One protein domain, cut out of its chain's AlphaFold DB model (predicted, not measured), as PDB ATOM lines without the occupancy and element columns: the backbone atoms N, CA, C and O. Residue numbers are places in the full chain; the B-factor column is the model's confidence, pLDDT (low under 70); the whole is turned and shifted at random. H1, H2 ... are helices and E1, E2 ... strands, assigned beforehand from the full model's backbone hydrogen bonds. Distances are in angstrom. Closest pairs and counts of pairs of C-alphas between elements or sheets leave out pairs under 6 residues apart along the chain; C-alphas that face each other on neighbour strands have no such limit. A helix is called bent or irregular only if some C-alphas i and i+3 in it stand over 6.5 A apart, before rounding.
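AT A GLANCE: This is residues 2 to 57 and 65 to 149 of the 387 residues of an uncharacterized protein of Fonsecaea nubica (UniProt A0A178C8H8). A strongly twisted sheet of five strands, curled like part of a barrel, has helices over both faces: H2 on one, H3 on the opposite one, while the first arm of the bent helix H1 packs beside E1 and E5. The hairpin of E3 and E4 reaches far from the mean of the C-alphas, and unnamed tails trail at both ends of the printed part. The 141 printed residues include three named helices and five named strands, along the chain E1 E2 H1 E3 E4 H2 E5 H3; the class is mixed, helices and strands. The sheet order is E2 E1 E5 E3 E4, mixed. The whole is compact, with a radius of gyration of the C-alphas of 16.1 A and spans of 53 by 38 by 29 A.

HOW THE PARTS SIT: In the sheet, E1, residues 11 to 15, is parallel to E5, residues 118 to 124, with N 12 and O 120 2.8 A apart. E2, residues 20 to 23, forms an antiparallel hairpin with E1, with N 13 and O 22 at 2.8 A. E3, residues 77 to 87, is antiparallel to E5, with N 80 and O 121 at 2.9 A. E4, residues 90 to 95, forms a hairpin with E3, with N 85 and O 92 at 2.9 A. H2, residues 103 to 112, runs along E5 at 15 degrees on the local plane, fitted to only just 6 C-alphas, at a height over the sheet of 10.3 A; 2 of its C-alphas fall on E3, only just short of lying over it. E4, H2 and E5 make a split strand-helix-strand unit, two strands running the same way with E3 between them, and its crossover is right-handed. H1, residues 32 to 55, was assigned as one helix by its hydrogen bonds but is bent, C-alphas 42 and 45 being 7.4 A apart; its arms H1a, residues 32 to 42, and H1b, residues 45 to 55, stand at a steep tilt of 67 degrees. The closest C-alphas of H1a and E1 are those of Val 42 and Phe 13, 7.4 A apart. H1b touches H3, residues 125 to 135, closest at the C-alphas of Ile 50 and Gln 127, 7.4 A, only just about perpendicular at 73 degrees. In H1a, H1b, H2 and H3 every O i to N i+4 pair is within hydrogen-bond range.

IN THESE COORDINATES: E1 begins at C-alpha 11 (142.640, 113.864, 129.514). E3 is 31.5 A long, E5 20.5 A and E4 16.1 A; H1a measures 15.5 A. H3 ends at C-alpha 135 (159.249, 116.681, 146.613).

THE WHOLE: The C-alphas farthest apart are those of Ser 2 and Ser 57, 56.9 A. Residues 58 to 64 are not printed, and C-alphas 57 and 65 are 17.2 A apart across the cut. Of the links printed whole, none is long. The mean pLDDT of the printed part is 75.4; 45 residues are under 70, among them 2 to 6, 85 to 92 and 137 to 149.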
ATOM      1  N   SER A   2     121.240 105.292 116.801       32.03
ATOM      2  CA  SER A   2     122.448 104.960 117.560       32.03
ATOM      3  C   SER A   2     122.774 106.079 118.550       32.03
ATOM      4  O   SER A   2     122.984 107.227 118.162       32.03
ATOM      5  N   SER A   3     122.807 105.746 119.838       35.12
ATOM      6  CA  SER A   3     123.291 106.620 120.901       35.12
ATOM      7  C   SER A   3     124.791 106.857 120.711       35.12
ATOM      8  O   SER A   3     125.624 106.029 121.075       35.12
ATOM      9  N   GLN A   4     125.158 107.993 120.116       38.59
ATOM     10  CA  GLN A   4     126.534 108.482 120.146       38.59
ATOM     11  C   GLN A   4     126.874 108.886 121.584       38.59
ATOM     12  O   GLN A   4     126.738 110.043 121.979       38.59
ATOM     13  N   VAL A   5     127.313 107.920 122.388       43.09
ATOM     14  CA  VAL A   5     128.072 108.210 123.602       43.09
ATOM     15  C   VAL A   5     129.346 108.899 123.119       43.09
ATOM     16  O   VAL A   5     130.226 108.251 122.561       43.09
ATOM     17  N   SER A   6     129.409 110.228 123.234       53.41
ATOM     18  CA  SER A   6     130.633 110.984 122.956       53.41
ATOM     19  C   SER A   6     131.723 110.469 123.884       53.41
ATOM     20  O   SER A   6     131.743 110.796 125.071       53.41
ATOM     21  N   GLU A   7     132.597 109.624 123.350       71.38
ATOM     22  CA  GLU A   7     133.676 109.007 124.098       71.38
ATOM     23  C   GLU A   7     134.606 110.109 124.617       71.38
ATOM     24  O   GLU A   7     135.222 110.863 123.856       71.38
ATOM     25  N   SER A   8     134.628 110.273 125.941       78.56
ATOM     26  CA  SER A   8     135.504 111.238 126.593       78.56
ATOM     27  C   SER A   8     136.952 110.829 126.344       78.56
ATOM     28  O   SER A   8     137.337 109.686 126.577       78.56
ATOM     29  N   LEU A   9     137.784 111.761 125.901       87.00
ATOM     30  CA  LEU A   9     139.202 111.527 125.687       87.00
ATOM     31  C   LEU A   9     139.935 111.365 127.030       87.00
ATOM     32  O   LEU A   9     139.500 111.919 128.045       87.00
ATOM     33  N   PRO A  10     141.052 110.616 127.066       89.12
ATOM     34  CA  PRO A  10     141.809 110.315 128.284       89.12
ATOM     35  C   PRO A  10     142.660 111.508 128.757       89.12
ATOM     36  O   PRO A  10     143.875 111.407 128.920       89.12
ATOM     37  N   PHE A  11     142.027 112.660 128.966       90.69
ATOM     38  CA  PHE A  11     142.640 113.864 129.514       90.69
ATOM     39  C   PHE A  11     142.324 113.965 131.004       90.69
ATOM     40  O   PHE A  11     141.169 113.843 131.413       90.69
ATOM     41  N   TYR A  12     143.341 114.226 131.814       90.44
ATOM     42  CA  TYR A  12     143.244 114.227 133.265       90.44
ATOM     43  C   TYR A  12     143.879 115.481 133.851       90.44
ATOM     44  O   TYR A  12     145.030 115.788 133.557       90.44
ATOM     45  N   PHE A  13     143.161 116.170 134.731       90.62
ATOM     46  CA  PHE A  13     143.756 117.140 135.639       90.62
ATOM     47  C   PHE A  13     144.334 116.396 136.844       90.62
ATOM     48  O   PHE A  13     143.633 115.604 137.475       90.62
ATOM     49  N   VAL A  14     145.609 116.612 137.152       88.25
ATOM     50  CA  VAL A  14     146.325 115.864 138.193       88.25
ATOM     51  C   VAL A  14     146.845 116.784 139.272       88.25
ATOM     52  O   VAL A  14     147.272 117.891 138.971       88.25
ATOM     53  N   ASP A  15     146.888 116.297 140.510       82.38
ATOM     54  CA  ASP A  15     147.598 116.918 141.615       82.38
ATOM     55  C   ASP A  15     148.327 115.913 142.502       82.38
ATOM     56  O   ASP A  15     147.712 115.191 143.282       82.38
ATOM     57  N   LYS A  16     149.662 115.886 142.387       75.88
ATOM     58  CA  LYS A  16     150.499 114.840 142.990       75.88
ATOM     59  C   LYS A  16     150.503 114.854 144.522       75.88
ATOM     60  O   LYS A  16     150.230 113.803 145.087       75.88
ATOM     61  N   PRO A  17     150.749 115.986 145.214       68.31
ATOM     62  CA  PRO A  17     150.769 116.007 146.679       68.31
ATOM     63  C   PRO A  17     149.419 115.643 147.298       68.31
ATOM     64  O   PRO A  17     149.359 115.216 148.442       68.31
ATOM     65  N   SER A  18     148.341 115.817 146.535       65.75
ATOM     66  CA  SER A  18     146.973 115.521 146.957       65.75
ATOM     67  C   SER A  18     146.462 114.183 146.434       65.75
ATOM     68  O   SER A  18     145.303 113.855 146.661       65.75
ATOM     69  N   ASN A  19     147.292 113.442 145.692       71.88
ATOM     70  CA  ASN A  19     146.916 112.226 144.976       71.88
ATOM     71  C   ASN A  19     145.594 112.359 144.187       71.88
ATOM     72  O   ASN A  19     144.757 111.457 144.160       71.88
ATOM     73  N   MET A  20     145.373 113.522 143.572       77.50
ATOM     74  CA  MET A  20     144.154 113.810 142.826       77.50
ATOM     75  C   MET A  20     144.382 113.537 141.342       77.50
ATOM     76  O   MET A  20     145.370 113.988 140.761       77.50
ATOM     77  N   ARG A  21     143.438 112.847 140.703       82.12
ATOM     78  CA  ARG A  21     143.391 112.667 139.249       82.12
ATOM     79  C   ARG A  21     141.939 112.724 138.793       82.12
ATOM     80  O   ARG A  21     141.168 111.813 139.066       82.12
ATOM     81  N   VAL A  22     141.568 113.798 138.106       83.31
ATOM     82  CA  VAL A  22     140.199 114.064 137.648       83.31
ATOM     83  C   VAL A  22     140.160 113.976 136.132       83.31
ATOM     84  O   VAL A  22     140.914 114.675 135.457       83.31
ATOM     85  N   ARG A  23     139.292 113.127 135.577       87.88
ATOM     86  CA  ARG A  23     139.083 113.061 134.124       87.88
ATOM     87  C   ARG A  23     138.343 114.311 133.655       87.88
ATOM     88  O   ARG A  23     137.319 114.674 134.229       87.88
ATOM     89  N   LEU A  24     138.860 114.960 132.619       87.00
ATOM     90  CA  LEU A  24     138.249 116.147 132.033       87.00
ATOM     91  C   LEU A  24     137.141 115.745 131.044       87.00
ATOM     92  O   LEU A  24     137.320 114.777 130.300       87.00
ATOM     93  N   PRO A  25     136.026 116.496 130.972       85.25
ATOM     94  CA  PRO A  25     134.908 116.218 130.067       85.25
ATOM     95  C   PRO A  25     135.222 116.661 128.626       85.25
ATOM     96  O   PRO A  25     134.491 117.435 128.016       85.25
ATOM     97  N   ILE A  26     136.350 116.204 128.085       85.31
ATOM     98  CA  ILE A  26     136.829 116.550 126.746       85.31
ATOM     99  C   ILE A  26     136.443 115.426 125.798       85.31
ATOM    100  O   ILE A  26     136.670 114.259 126.092       85.31
ATOM    101  N   ASN A  27     135.901 115.781 124.644       88.00
ATOM    102  CA  ASN A  27     135.586 114.891 123.534       88.00
ATOM    103  C   ASN A  27     136.183 115.453 122.226       88.00
ATOM    104  O   ASN A  27     136.835 116.504 122.217       88.00
ATOM    105  N   GLN A  28     135.941 114.775 121.103       85.81
ATOM    106  CA  GLN A  28     136.454 115.195 119.793       85.81
ATOM    107  C   GLN A  28     135.945 116.575 119.331       85.81
ATOM    108  O   GLN A  28     136.633 117.272 118.584       85.81
ATOM    109  N   THR A  29     134.774 117.010 119.802       87.75
ATOM    110  CA  THR A  29     134.156 118.289 119.415       87.75
ATOM    111  C   THR A  29     134.481 119.438 120.371       87.75
ATOM    112  O   THR A  29     134.196 120.592 120.053       87.75
ATOM    113  N   THR A  30     135.133 119.162 121.505       88.94
ATOM    114  CA  THR A  30     135.439 120.168 122.531       88.94
ATOM    115  C   THR A  30     136.325 121.267 121.961       88.94
ATOM    116  O   THR A  30     137.437 121.014 121.485       88.94
ATOM    117  N   SER A  31     135.836 122.504 122.012       91.44
ATOM    118  CA  SER A  31     136.578 123.680 121.554       91.44
ATOM    119  C   SER A  31     137.697 124.067 122.526       91.44
ATOM    120  O   SER A  31     137.697 123.699 123.699       91.44
ATOM    121  N   TRP A  32     138.648 124.873 122.047       91.00
ATOM    122  CA  TRP A  32     139.740 125.389 122.878       91.00
ATOM    123  C   TRP A  32     139.239 126.197 124.087       91.00
ATOM    124  O   TRP A  32     139.759 126.040 125.186       91.00
ATOM    125  N   ASN A  33     138.201 127.017 123.907       90.75
ATOM    126  CA  ASN A  33     137.657 127.830 124.995       90.75
ATOM    127  C   ASN A  33     136.967 126.957 126.050       90.75
ATOM    128  O   ASN A  33     137.234 127.123 127.232       90.75
ATOM    129  N   GLN A  34     136.165 125.972 125.629       90.75
ATOM    130  CA  GLN A  34     135.538 125.008 126.546       90.75
ATOM    131  C   GLN A  34     136.576 124.200 127.332       90.75
ATOM    132  O   GLN A  34     136.385 123.915 128.513       90.75
ATOM    133  N   PHE A  35     137.692 123.855 126.686       91.44
ATOM    134  CA  PHE A  35     138.804 123.186 127.342       91.44
ATOM    135  C   PHE A  35     139.438 124.061 128.431       91.44
ATOM    136  O   PHE A  35     139.614 123.591 129.552       91.44
ATOM    137  N   LEU A  36     139.726 125.333 128.138       90.38
ATOM    138  CA  LEU A  36     140.265 126.262 129.135       90.38
ATOM    139  C   LEU A  36     139.292 126.504 130.295       90.38
ATOM    140  O   LEU A  36     139.719 126.459 131.444       90.38
ATOM    141  N   THR A  37     137.997 126.684 130.019       87.38
ATOM    142  CA  THR A  37     136.964 126.793 131.064       87.38
ATOM    143  C   THR A  37     136.962 125.560 131.964       87.38
ATOM    144  O   THR A  37     137.047 125.693 133.179       87.38
ATOM    145  N   SER A  38     136.997 124.360 131.374       88.56
ATOM    146  CA  SER A  38     137.053 123.105 132.137       88.56
ATOM    147  C   SER A  38     138.287 123.027 133.043       88.56
ATOM    148  O   SER A  38     138.201 122.538 134.167       88.56
ATOM    149  N   LEU A  39     139.443 123.511 132.574       90.50
ATOM    150  CA  LEU A  39     140.663 123.566 133.382       90.50
ATOM    151  C   LEU A  39     140.557 124.572 134.529       90.50
ATOM    152  O   LEU A  39     140.987 124.266 135.643       90.50
ATOM    153  N   THR A  40     139.988 125.751 134.280       87.44
ATOM    154  CA  THR A  40     139.719 126.735 135.331       87.44
ATOM    155  C   THR A  40     138.792 126.136 136.383       87.44
ATOM    156  O   THR A  40     139.177 126.080 137.548       87.44
ATOM    157  N   ASP A  41     137.656 125.568 135.989       84.31
ATOM    158  CA  ASP A  41     136.658 125.036 136.920       84.31
ATOM    159  C   ASP A  41     137.215 123.900 137.790       84.31
ATOM    160  O   ASP A  41     137.122 123.940 139.020       84.31
ATOM    161  N   VAL A  42     137.868 122.908 137.173       85.38
ATOM    162  CA  VAL A  42     138.425 121.746 137.892       85.38
ATOM    163  C   VAL A  42     139.590 122.141 138.801       85.38
ATOM    164  O   VAL A  42     139.821 121.507 139.831       85.38
ATOM    165  N   SER A  43     140.315 123.209 138.465       85.81
ATOM    166  CA  SER A  43     141.431 123.678 139.284       85.81
ATOM    167  C   SER A  43     141.022 124.541 140.481       85.81
ATOM    168  O   SER A  43     141.861 124.748 141.357       85.81
ATOM    169  N   GLY A  44     139.763 124.994 140.567       80.69
ATOM    170  CA  GLY A  44     139.199 125.803 141.664       80.69
ATOM    171  C   GLY A  44     139.687 125.427 143.064       80.69
ATOM    172  O   GLY A  44     140.270 126.267 143.757       80.69
ATOM    173  N   PRO A  45     139.508 124.169 143.491       75.75
ATOM    174  CA  PRO A  45     139.867 123.767 144.844       75.75
ATOM    175  C   PRO A  45     141.380 123.779 145.116       75.75
ATOM    176  O   PRO A  45     141.819 124.203 146.186       75.75
ATOM    177  N   VAL A  46     142.192 123.371 144.134       79.12
ATOM    178  CA  VAL A  46     143.663 123.420 144.233       79.12
ATOM    179  C   VAL A  46     144.148 124.867 144.214       79.12
ATOM    180  O   VAL A  46     145.039 125.229 144.980       79.12
ATOM    181  N   ALA A  47     143.543 125.714 143.383       80.31
ATOM    182  CA  ALA A  47     143.853 127.132 143.300       80.31
ATOM    183  C   ALA A  47     143.589 127.847 144.621       80.31
ATOM    184  O   ALA A  47     144.480 128.538 145.112       80.31
ATOM    185  N   ALA A  48     142.430 127.611 145.239       74.31
ATOM    186  CA  ALA A  48     142.120 128.145 146.560       74.31
ATOM    187  C   ALA A  48     143.165 127.717 147.594       74.31
ATOM    188  O   ALA A  48     143.650 128.545 148.355       74.31
ATOM    189  N   GLN A  49     143.581 126.451 147.590       72.88
ATOM    190  CA  GLN A  49     144.585 125.969 148.531       72.88
ATOM    191  C   GLN A  49     145.951 126.634 148.329       72.88
ATOM    192  O   GLN A  49     146.576 127.079 149.289       72.88
ATOM    193  N   ILE A  50     146.435 126.685 147.087       73.81
ATOM    194  CA  ILE A  50     147.737 127.276 146.780       73.81
ATOM    195  C   ILE A  50     147.706 128.770 147.089       73.81
ATOM    196  O   ILE A  50     148.597 129.250 147.782       73.81
ATOM    197  N   LYS A  51     146.661 129.491 146.674       69.94
ATOM    198  CA  LYS A  51     146.502 130.917 146.983       69.94
ATOM    199  C   LYS A  51     146.423 131.145 148.494       69.94
ATOM    200  O   LYS A  51     147.172 131.967 149.008       69.94
ATOM    201  N   ASN A  52     145.633 130.364 149.227       62.06
ATOM    202  CA  ASN A  52     145.527 130.491 150.682       62.06
ATOM    203  C   ASN A  52     146.851 130.187 151.396       62.06
ATOM    204  O   ASN A  52     147.199 130.905 152.321       62.06
ATOM    205  N   ASN A  53     147.619 129.186 150.958       61.16
ATOM    206  CA  ASN A  53     148.881 128.818 151.610       61.16
ATOM    207  C   ASN A  53     150.050 129.744 151.236       61.16
ATOM    208  O   ASN A  53     150.906 129.996 152.077       61.16
ATOM    209  N   PHE A  54     150.087 130.283 150.014       55.50
ATOM    210  CA  PHE A  54     151.096 131.273 149.613       55.50
ATOM    211  C   PHE A  54     150.825 132.667 150.205       55.50
ATOM    212  O   PHE A  54     151.767 133.417 150.443       55.50
ATOM    213  N   SER A  55     149.565 133.010 150.498       48.31
ATOM    214  CA  SER A  55     149.198 134.318 151.074       48.31
ATOM    215  C   SER A  55     149.469 134.438 152.577       48.31
ATOM    216  O   SER A  55     149.471 135.544 153.107       48.31
ATOM    217  N   VAL A  56     149.715 133.331 153.290       43.81
ATOM    218  CA  VAL A  56     149.894 133.339 154.760       43.81
ATOM    219  C   VAL A  56     151.172 134.068 155.204       43.81
ATOM    220  O   VAL A  56     151.307 134.393 156.380       43.81
ATOM    221  N   SER A  57     152.077 134.423 154.285       37.03
ATOM    222  CA  SER A  57     153.261 135.229 154.617       37.03
ATOM    223  C   SER A  57     153.015 136.745 154.675       37.03
ATOM    224  O   SER A  57     153.923 137.468 155.081       37.03
ATOM    225  N   GLN A  65     137.500 134.303 149.795       50.84
ATOM    226  CA  GLN A  65     137.308 134.446 148.363       50.84
ATOM    227  C   GLN A  65     136.676 133.150 147.857       50.84
ATOM    228  O   GLN A  65     137.136 132.050 148.173       50.84
ATOM    229  N   VAL A  66     135.594 133.290 147.090       53.91
ATOM    230  CA  VAL A  66     135.019 132.188 146.310       53.91
ATOM    231  C   VAL A  66     136.168 131.515 145.550       53.91
ATOM    232  O   VAL A  66     136.981 132.250 144.986       53.91
ATOM    233  N   PRO A  67     136.275 130.169 145.527       56.78
ATOM    234  CA  PRO A  67     137.344 129.487 144.807       56.78
ATOM    235  C   PRO A  67     137.328 129.892 143.333       56.78
ATOM    236  O   PRO A  67     136.556 129.364 142.537       56.78
ATOM    237  N   GLN A  68     138.169 130.854 142.967       69.56
ATOM    238  CA  GLN A  68     138.460 131.144 141.577       69.56
ATOM    239  C   GLN A  68     139.552 130.166 141.164       69.56
ATOM    240  O   GLN A  68     140.637 130.144 141.754       69.56
ATOM    241  N   GLY A  69     139.232 129.322 140.186       75.69
ATOM    242  CA  GLY A  69     140.198 128.448 139.538       75.69
ATOM    243  C   GLY A  69     141.426 129.184 139.045       75.69
ATOM    244  O   GLY A  69     141.458 130.413 138.962       75.69
ATOM    245  N   PHE A  70     142.451 128.415 138.697       82.69
ATOM    246  CA  PHE A  70     143.569 128.999 137.988       82.69
ATOM    247  C   PHE A  70     143.086 129.566 136.657       82.69
ATOM    248  O   PHE A  70     142.254 128.986 135.952       82.69
ATOM    249  N   THR A  71     143.614 130.730 136.332       82.94
ATOM    250  CA  THR A  71     143.416 131.395 135.054       82.94
ATOM    251  C   THR A  71     144.753 131.489 134.335       82.94
ATOM    252  O   THR A  71     145.806 131.397 134.959       82.94
ATOM    253  N   VAL A  72     144.727 131.784 133.033       77.06
ATOM    254  CA  VAL A  72     145.953 132.058 132.258       77.06
ATOM    255  C   VAL A  72     146.794 133.181 132.889       77.06
ATOM    256  O   VAL A  72     148.012 133.202 132.732       77.06
ATOM    257  N   ARG A  73     146.157 134.112 133.619       79.94
ATOM    258  CA  ARG A  73     146.843 135.214 134.309       79.94
ATOM    259  C   ARG A  73     147.644 134.749 135.524       79.94
ATOM    260  O   ARG A  73     148.665 135.353 135.823       79.94
ATOM    261  N   ASP A  74     147.201 133.686 136.198       78.50
ATOM    262  CA  ASP A  74     147.943 133.070 137.305       78.50
ATOM    263  C   ASP A  74     149.150 132.252 136.800       78.50
ATOM    264  O   ASP A  74     150.022 131.868 137.580       78.50
ATOM    265  N   GLY A  75     149.181 131.966 135.499       84.00
ATOM    266  CA  GLY A  75     150.208 131.202 134.813       84.00
ATOM    267  C   GLY A  75     149.602 130.299 133.736       84.00
ATOM    268  O   GLY A  75     148.389 130.103 133.661       84.00
ATOM    269  N   PRO A  76     150.428 129.722 132.851       89.81
ATOM    270  CA  PRO A  76     149.928 128.741 131.909       89.81
ATOM    271  C   PRO A  76     149.665 127.399 132.605       89.81
ATOM    272  O   PRO A  76     150.287 127.049 133.616       89.81
ATOM    273  N   TRP A  77     148.798 126.592 131.997       92.44
ATOM    274  CA  TRP A  77     148.751 125.162 132.283       92.44
ATOM    275  C   TRP A  77     149.893 124.433 131.580       92.44
ATOM    276  O   TRP A  77     150.378 124.852 130.523       92.44
ATOM    277  N   LEU A  78     150.283 123.305 132.162       93.75
ATOM    278  CA  LEU A  78     151.252 122.367 131.621       93.75
ATOM    279  C   LEU A  78     150.555 121.044 131.307       93.75
ATOM    280  O   LEU A  78     149.682 120.615 132.058       93.75
ATOM    281  N   LEU A  79     150.977 120.382 130.234       93.81
ATOM    282  CA  LEU A  79     150.566 119.028 129.879       93.81
ATOM    283  C   LEU A  79     151.764 118.089 129.785       93.81
ATOM    284  O   LEU A  79     152.886 118.525 129.511       93.81
ATOM    285  N   ARG A  80     151.507 116.797 129.958       89.62
ATOM    286  CA  ARG A  80     152.395 115.708 129.547       89.62
ATOM    287  C   ARG A  80     151.570 114.538 129.028       89.62
ATOM    288  O   ARG A  80     150.490 114.257 129.534       89.62
ATOM    289  N   GLU A  81     152.105 113.846 128.040       88.62
ATOM    290  CA  GLU A  81     151.621 112.541 127.598       88.62
ATOM    291  C   GLU A  81     152.144 111.450 128.537       88.62
ATOM    292  O   GLU A  81     153.299 111.504 128.986       88.62
ATOM    293  N   VAL A  82     151.276 110.487 128.831       84.69
ATOM    294  CA  VAL A  82     151.537 109.301 129.639       84.69
ATOM    295  C   VAL A  82     151.139 108.086 128.823       84.69
ATOM    296  O   VAL A  82     149.958 107.906 128.526       84.69
ATOM    297  N   THR A  83     152.116 107.266 128.467       81.88
ATOM    298  CA  THR A  83     151.893 106.051 127.685       81.88
ATOM    299  C   THR A  83     152.044 104.850 128.601       81.88
ATOM    300  O   THR A  83     153.140 104.591 129.106       81.88
ATOM    301  N   SER A  84     150.943 104.138 128.811       77.25
ATOM    302  CA  SER A  84     150.902 102.857 129.505       77.25
ATOM    303  C   SER A  84     151.245 101.741 128.524       77.25
ATOM    304  O   SER A  84     150.587 101.586 127.493       77.25
ATOM    305  N   ALA A  85     152.263 100.951 128.845       69.69
ATOM    306  CA  ALA A  85     152.619  99.741 128.121       69.69
ATOM    307  C   ALA A  85     152.586  98.547 129.080       69.69
ATOM    308  O   ALA A  85     153.163  98.598 130.165       69.69
ATOM    309  N   LEU A  86     151.931  97.460 128.677       63.41
ATOM    310  CA  LEU A  86     151.998  96.193 129.400       63.41
ATOM    311  C   LEU A  86     153.317  95.502 129.050       63.41
ATOM    312  O   LEU A  86     153.582  95.211 127.881       63.41
ATOM    313  N   ARG A  87     154.152  95.240 130.055       59.50
ATOM    314  CA  ARG A  87     155.352  94.411 129.918       59.50
ATOM    315  C   ARG A  87     155.126  93.143 130.739       59.50
ATOM    316  O   ARG A  87     155.293  93.142 131.953       59.50
ATOM    317  N   GLY A  88     154.701  92.067 130.076       67.25
ATOM    318  CA  GLY A  88     154.248  90.853 130.761       67.25
ATOM    319  C   GLY A  88     152.892  91.076 131.440       67.25
ATOM    320  O   GLY A  88     151.941  91.471 130.772       67.25
ATOM    321  N   ALA A  89     152.815  90.838 132.754       57.25
ATOM    322  CA  ALA A  89     151.619  91.086 133.570       57.25
ATOM    323  C   ALA A  89     151.601  92.477 134.243       57.25
ATOM    324  O   ALA A  89     150.624  92.823 134.901       57.25
ATOM    325  N   GLU A  90     152.664  93.274 134.088       56.12
ATOM    326  CA  GLU A  90     152.827  94.554 134.784       56.12
ATOM    327  C   GLU A  90     152.633  95.754 133.847       56.12
ATOM    328  O   GLU A  90     153.261  95.864 132.787       56.12
ATOM    329  N   GLU A  91     151.782  96.697 134.259       64.81
ATOM    330  CA  GLU A  91     151.569  97.966 133.560       64.81
ATOM    331  C   GLU A  91     152.692  98.955 133.894       64.81
ATOM    332  O   GLU A  91     152.863  99.376 135.036       64.81
ATOM    333  N   HIS A  92     153.452  99.350 132.875       65.50
ATOM    334  CA  HIS A  92     154.504 100.350 132.982       65.50
ATOM    335  C   HIS A  92     154.030 101.658 132.348       65.50
ATOM    336  O   HIS A  92     153.789 101.728 131.141       65.50
ATOM    337  N   ALA A  93     153.927 102.717 133.151       73.12
ATOM    338  CA  ALA A  93     153.608 104.055 132.665       73.12
ATOM    339  C   ALA A  93     154.893 104.830 132.346       73.12
ATOM    340  O   ALA A  93     155.708 105.122 133.221       73.12
ATOM    341  N   SER A  94     155.068 105.197 131.079       76.62
ATOM    342  CA  SER A  94     156.112 106.129 130.649       76.62
ATOM    343  C   SER A  94     155.555 107.549 130.589       76.62
ATOM    344  O   SER A  94     154.431 107.775 130.142       76.62
ATOM    345  N   HIS A  95     156.335 108.525 131.056       80.81
ATOM    346  CA  HIS A  95     155.916 109.923 131.112       80.81
ATOM    347  C   HIS A  95     156.809 110.797 130.237       80.81
ATOM    348  O   HIS A  95     158.034 110.781 130.361       80.81
ATOM    349  N   SER A  96     156.191 111.635 129.413       83.94
ATOM    350  CA  SER A  96     156.898 112.708 128.712       83.94
ATOM    351  C   SER A  96     157.211 113.897 129.637       83.94
ATOM    352  O   SER A  96     156.672 114.029 130.743       83.94
ATOM    353  N   LYS A  97     158.102 114.788 129.176       87.94
ATOM    354  CA  LYS A  97     158.395 116.062 129.853       87.94
ATOM    355  C   LYS A  97     157.161 116.973 129.847       87.94
ATOM    356  O   LYS A  97     156.436 117.019 128.855       87.94
ATOM    357  N   TRP A  98     156.985 117.753 130.916       88.75
ATOM    358  CA  TRP A  98     155.955 118.792 130.982       88.75
ATOM    359  C   TRP A  98     156.178 119.866 129.915       88.75
ATOM    360  O   TRP A  98     157.302 120.317 129.698       88.75
ATOM    361  N   ARG A  99     155.099 120.283 129.251       90.25
ATOM    362  CA  ARG A  99     155.099 121.322 128.213       90.25
ATOM    363  C   ARG A  99     153.948 122.286 128.440       90.25
ATOM    364  O   ARG A  99     152.877 121.867 128.860       90.25
ATOM    365  N   VAL A 100     154.146 123.560 128.117       92.75
ATOM    366  CA  VAL A 100     153.071 124.560 128.171       92.75
ATOM    367  C   VAL A 100     151.952 124.176 127.207       92.75
ATOM    368  O   VAL A 100     152.198 123.850 126.042       92.75
ATOM    369  N   ILE A 101     150.712 124.223 127.692       91.69
ATOM    370  CA  ILE A 101     149.544 123.960 126.860       91.69
ATOM    371  C   ILE A 101     149.389 125.087 125.838       91.69
ATOM    372  O   ILE A 101     149.319 126.263 126.182       91.69
ATOM    373  N   SER A 102     149.269 124.710 124.568       91.38
ATOM    374  CA  SER A 102     148.900 125.616 123.480       91.38
ATOM    375  C   SER A 102     147.724 125.055 122.693       91.38
ATOM    376  O   SER A 102     147.518 123.839 122.647       91.38
ATOM    377  N   ARG A 103     146.994 125.933 121.996       90.81
ATOM    378  CA  ARG A 103     145.887 125.533 121.115       90.81
ATOM    379  C   ARG A 103     146.321 124.486 120.086       90.81
ATOM    380  O   ARG A 103     145.610 123.511 119.866       90.81
ATOM    381  N   LYS A 104     147.511 124.654 119.499       91.25
ATOM    382  CA  LYS A 104     148.085 123.714 118.524       91.25
ATOM    383  C   LYS A 104     148.342 122.333 119.139       91.25
ATOM    384  O   LYS A 104     148.019 121.329 118.510       91.25
ATOM    385  N   LEU A 105     148.902 122.277 120.351       89.19
ATOM    386  CA  LEU A 105     149.147 121.012 121.051       89.19
ATOM    387  C   LEU A 105     147.845 120.325 121.456       89.19
ATOM    388  O   LEU A 105     147.713 119.127 121.235       89.19
ATOM    389  N   PHE A 106     146.873 121.076 121.976       90.00
ATOM    390  CA  PHE A 106     145.560 120.534 122.318       90.00
ATOM    391  C   PHE A 106     144.867 119.912 121.106       90.00
ATOM    392  O   PHE A 106     144.436 118.768 121.187       90.00
ATOM    393  N   LEU A 107     144.814 120.612 119.966       89.50
ATOM    394  CA  LEU A 107     144.190 120.077 118.750       89.50
ATOM    395  C   LEU A 107     144.902 118.815 118.246       89.50
ATOM    396  O   LEU A 107     144.241 117.853 117.869       89.50
ATOM    397  N   ARG A 108     146.242 118.793 118.285       88.31
ATOM    398  CA  ARG A 108     147.024 117.604 117.926       88.31
ATOM    399  C   ARG A 108     146.693 116.430 118.844       88.31
ATOM    400  O   ARG A 108     146.359 115.359 118.356       88.31
ATOM    401  N   LEU A 109     146.762 116.632 120.156       84.62
ATOM    402  CA  LEU A 109     146.512 115.574 121.132       84.62
ATOM    403  C   LEU A 109     145.066 115.095 121.082       84.62
ATOM    404  O   LEU A 109     144.841 113.900 121.128       84.62
ATOM    405  N   ARG A 110     144.090 115.985 120.899       86.44
ATOM    406  CA  ARG A 110     142.678 115.612 120.740       86.44
ATOM    407  C   ARG A 110     142.473 114.657 119.559       86.44
ATOM    408  O   ARG A 110     141.790 113.647 119.700       86.44
ATOM    409  N   ASN A 111     143.135 114.934 118.435       82.06
ATOM    410  CA  ASN A 111     143.068 114.091 117.243       82.06
ATOM    411  C   ASN A 111     143.814 112.750 117.418       82.06
ATOM    412  O   ASN A 111     143.460 111.771 116.773       82.06
ATOM    413  N   HIS A 112     144.837 112.700 118.279       74.81
ATOM    414  CA  HIS A 112     145.674 111.512 118.502       74.81
ATOM    415  C   HIS A 112     145.271 110.683 119.731       74.81
ATOM    416  O   HIS A 112     145.667 109.529 119.832       74.81
ATOM    417  N   ALA A 113     144.482 111.226 120.660       64.69
ATOM    418  CA  ALA A 113     144.194 110.618 121.964       64.69
ATOM    419  C   ALA A 113     143.315 109.354 121.906       64.69
ATOM    420  O   ALA A 113     143.038 108.762 122.944       64.69
ATOM    421  N   LEU A 114     142.891 108.938 120.710       61.38
ATOM    422  CA  LEU A 114     142.271 107.633 120.463       61.38
ATOM    423  C   LEU A 114     143.307 106.526 120.184       61.38
ATOM    424  O   LEU A 114     142.937 105.365 120.040       61.38
ATOM    425  N   GLN A 115     144.600 106.857 120.098       63.69
ATOM    426  CA  GLN A 115     145.665 105.861 119.988       63.69
ATOM    427  C   GLN A 115     145.815 105.129 121.331       63.69
ATOM    428  O   GLN A 115     146.038 105.748 122.373       63.69
ATOM    429  N   PHE A 116     145.646 103.804 121.293       61.69
ATOM    430  CA  PHE A 116     145.590 102.934 122.467       61.69
ATOM    431  C   PHE A 116     146.742 103.181 123.455       61.69
ATOM    432  O   PHE A 116     147.900 103.325 123.065       61.69
ATOM    433  N   GLY A 117     146.414 103.213 124.749       69.12
ATOM    434  CA  GLY A 117     147.392 103.257 125.841       69.12
ATOM    435  C   GLY A 117     147.999 104.629 126.147       69.12
ATOM    436  O   GLY A 117     148.821 104.717 127.053       69.12
ATOM    437  N   THR A 118     147.605 105.706 125.457       79.19
ATOM    438  CA  THR A 118     148.123 107.059 125.737       79.19
ATOM    439  C   THR A 118     147.072 107.936 126.415       79.19
ATOM    440  O   THR A 118     145.946 108.068 125.944       79.19
ATOM    441  N   SER A 119     147.446 108.567 127.524       86.38
ATOM    442  CA  SER A 119     146.640 109.551 128.249       86.38
ATOM    443  C   SER A 119     147.386 110.874 128.395       86.38
ATOM    444  O   SER A 119     148.607 110.936 128.263       86.38
ATOM    445  N   VAL A 120     146.655 111.956 128.647       90.12
ATOM    446  CA  VAL A 120     147.225 113.293 128.830       90.12
ATOM    447  C   VAL A 120     146.977 113.733 130.259       90.12
ATOM    448  O   VAL A 120     145.836 113.790 130.708       90.12
ATOM    449  N   GLU A 121     148.039 114.082 130.970       92.06
ATOM    450  CA  GLU A 121     147.952 114.695 132.289       92.06
ATOM    451  C   GLU A 121     148.204 116.193 132.199       92.06
ATOM    452  O   GLU A 121     149.082 116.645 131.463       92.06
ATOM    453  N   ILE A 122     147.445 116.959 132.973       94.25
ATOM    454  CA  ILE A 122     147.453 118.414 132.987       94.25
ATOM    455  C   ILE A 122     147.531 118.903 134.428       94.25
ATOM    456  O   ILE A 122     146.824 118.406 135.300       94.25
ATOM    457  N   LEU A 123     148.363 119.908 134.672       93.75
ATOM    458  CA  LEU A 123     148.396 120.647 135.933       93.75
ATOM    459  C   LEU A 123     148.712 122.118 135.679       93.75
ATOM    460  O   LEU A 123     149.096 122.503 134.575       93.75
ATOM    461  N   HIS A 124     148.558 122.957 136.696       91.25
ATOM    462  CA  HIS A 124     148.894 124.377 136.589       91.25
ATOM    463  C   HIS A 124     150.366 124.657 136.943       91.25
ATOM    464  O   HIS A 124     150.948 123.957 137.767       91.25
ATOM    465  N   THR A 125     150.989 125.697 136.383       88.06
ATOM    466  CA  THR A 125     152.392 126.057 136.696       88.06
ATOM    467  C   THR A 125     152.641 126.310 138.184       88.06
ATOM    468  O   THR A 125     153.584 125.750 138.740       88.06
ATOM    469  N   LEU A 126     151.774 127.063 138.868       84.06
ATOM    470  CA  LEU A 126     151.889 127.276 140.324       84.06
ATOM    471  C   LEU A 126     151.837 125.959 141.108       84.06
ATOM    472  O   LEU A 126     152.543 125.761 142.097       84.06
ATOM    473  N   GLN A 127     151.027 125.024 140.625       86.75
ATOM    474  CA  GLN A 127     150.934 123.692 141.190       86.75
ATOM    475  C   GLN A 127     152.193 122.869 140.899       86.75
ATOM    476  O   GLN A 127     152.664 122.149 141.772       86.75
ATOM    477  N   HIS A 128     152.785 123.008 139.713       84.38
ATOM    478  CA  HIS A 128     154.059 122.378 139.378       84.38
ATOM    479  C   HIS A 128     155.167 122.797 140.345       84.38
ATOM    480  O   HIS A 128     155.844 121.935 140.905       84.38
ATOM    481  N   VAL A 129     155.297 124.106 140.583       82.19
ATOM    482  CA  VAL A 129     156.283 124.682 141.508       82.19
ATOM    483  C   VAL A 129     156.066 124.149 142.921       82.19
ATOM    484  O   VAL A 129     157.007 123.662 143.545       82.19
ATOM    485  N   ARG A 130     154.816 124.137 143.407       82.00
ATOM    486  CA  ARG A 130     154.491 123.534 144.706       82.00
ATOM    487  C   ARG A 130     154.892 122.060 144.764       82.00
ATOM    488  O   ARG A 130     155.495 121.638 145.742       82.00
ATOM    489  N   ASN A 131     154.573 121.275 143.740       78.44
ATOM    490  CA  ASN A 131     154.857 119.840 143.726       78.44
ATOM    491  C   ASN A 131     156.365 119.563 143.767       78.44
ATOM    492  O   ASN A 131     156.792 118.645 144.462       78.44
ATOM    493  N   GLN A 132     157.169 120.372 143.068       78.56
ATOM    494  CA  GLN A 132     158.628 120.322 143.176       78.56
ATOM    495  C   GLN A 132     159.101 120.717 144.581       78.56
ATOM    496  O   GLN A 132     159.978 120.062 145.136       78.56
ATOM    497  N   GLY A 133     158.497 121.750 145.172       69.06
ATOM    498  CA  GLY A 133     158.802 122.187 146.530       69.06
ATOM    499  C   GLY A 133     158.528 121.108 147.582       69.06
ATOM    500  O   GLY A 133     159.379 120.864 148.435       69.06
ATOM    501  N   VAL A 134     157.388 120.415 147.479       70.19
ATOM    502  CA  VAL A 134     157.021 119.285 148.351       70.19
ATOM    503  C   VAL A 134     157.972 118.108 148.154       70.19
ATOM    504  O   VAL A 134     158.450 117.547 149.133       70.19
ATOM    505  N   ALA A 135     158.307 117.764 146.906       71.94
ATOM    506  CA  ALA A 135     159.249 116.681 146.613       71.94
ATOM    507  C   ALA A 135     160.657 116.948 147.175       71.94
ATOM    508  O   ALA A 135     161.354 116.016 147.549       71.94
ATOM    509  N   ARG A 136     161.058 118.221 147.270       74.00
ATOM    510  CA  ARG A 136     162.323 118.651 147.888       74.00
ATOM    511  C   ARG A 136     162.236 118.817 149.412       74.00
ATOM    512  O   ARG A 136     163.189 119.294 150.014       74.00
ATOM    513  N   GLY A 137     161.083 118.540 150.026       68.38
ATOM    514  CA  GLY A 137     160.837 118.787 151.453       68.38
ATOM    515  C   GLY A 137     160.789 120.271 151.853       68.38
ATOM    516  O   GLY A 137     160.688 120.586 153.032       68.38
ATOM    517  N   SER A 138     160.842 121.194 150.887       62.75
ATOM    518  CA  SER A 138     160.858 122.649 151.125       62.75
ATOM    519  C   SER A 138     159.472 123.254 151.372       62.75
ATOM    520  O   SER A 138     159.362 124.374 151.861       62.75
ATOM    521  N   VAL A 139     158.407 122.524 151.032       62.56
ATOM    522  CA  VAL A 139     157.011 122.925 151.239       62.56
ATOM    523  C   VAL A 139     156.274 121.760 151.889       62.56
ATOM    524  O   VAL A 139     156.402 120.624 151.435       62.56
ATOM    525  N   GLN A 140     155.482 122.021 152.931       62.38
ATOM    526  CA  GLN A 140     154.666 120.971 153.543       62.38
ATOM    527  C   GLN A 140     153.569 120.488 152.577       62.38
ATOM    528  O   GLN A 140     152.954 121.305 151.878       62.38
ATOM    529  N   PRO A 141     153.297 119.172 152.521       62.03
ATOM    530  CA  PRO A 141     152.208 118.650 151.712       62.03
ATOM    531  C   PRO A 141     150.847 119.157 152.227       62.03
ATOM    532  O   PRO A 141     150.699 119.459 153.413       62.03
ATOM    533  N   PRO A 142     149.831 119.236 151.353       59.59
ATOM    534  CA  PRO A 142     148.439 119.437 151.742       59.59
ATOM    535  C   PRO A 142     148.011 118.567 152.931       59.59
ATOM    536  O   PRO A 142     147.998 117.344 152.818       59.59
ATOM    537  N   ILE A 143     147.577 119.178 154.036       52.31
ATOM    538  CA  ILE A 143     146.836 118.462 155.080       52.31
ATOM    539  C   ILE A 143     145.358 118.483 154.675       52.31
ATOM    540  O   ILE A 143     144.680 119.505 154.799       52.31
ATOM    541  N   TRP A 144     144.865 117.372 154.126       51.31
ATOM    542  CA  TRP A 144     143.449 117.210 153.797       51.31
ATOM    543  C   TRP A 144     142.644 116.967 155.074       51.31
ATOM    544  O   TRP A 144     142.748 115.903 155.673       51.31
ATOM    545  N   GLY A 145     141.818 117.934 155.477       37.03
ATOM    546  CA  GLY A 145     140.819 117.720 156.531       37.03
ATOM    547  C   GLY A 145     139.570 116.968 156.052       37.03
ATOM    548  O   GLY A 145     138.848 116.420 156.876       37.03
ATOM    549  N   ILE A 146     139.285 116.946 154.740       34.00
ATOM    550  CA  ILE A 146     138.073 116.349 154.144       34.00
ATOM    551  C   ILE A 146     138.389 115.920 152.691       34.00
ATOM    552  O   ILE A 146     138.970 116.723 151.957       34.00
ATOM    553  N   PRO A 147     138.038 114.697 152.237       38.03
ATOM    554  CA  PRO A 147     138.240 114.273 150.849       38.03
ATOM    555  C   PRO A 147     137.371 115.082 149.872       38.03
ATOM    556  O   PRO A 147     136.202 115.365 150.132       38.03
ATOM    557  N   PHE A 148     137.942 115.446 148.722       42.75
ATOM    558  CA  PHE A 148     137.248 116.193 147.675       42.75
ATOM    559  C   PHE A 148     136.088 115.406 147.050       42.75
ATOM    560  O   PHE A 148     136.301 114.516 146.231       42.75
ATOM    561  N   ASN A 149     134.858 115.840 147.318       35.00
ATOM    562  CA  ASN A 149     133.700 115.583 146.460       35.00
ATOM    563  C   ASN A 149     133.608 116.678 145.383       35.00
ATOM    564  O   ASN A 149     132.689 117.494 145.380       35.00
TER     565      ASN A 149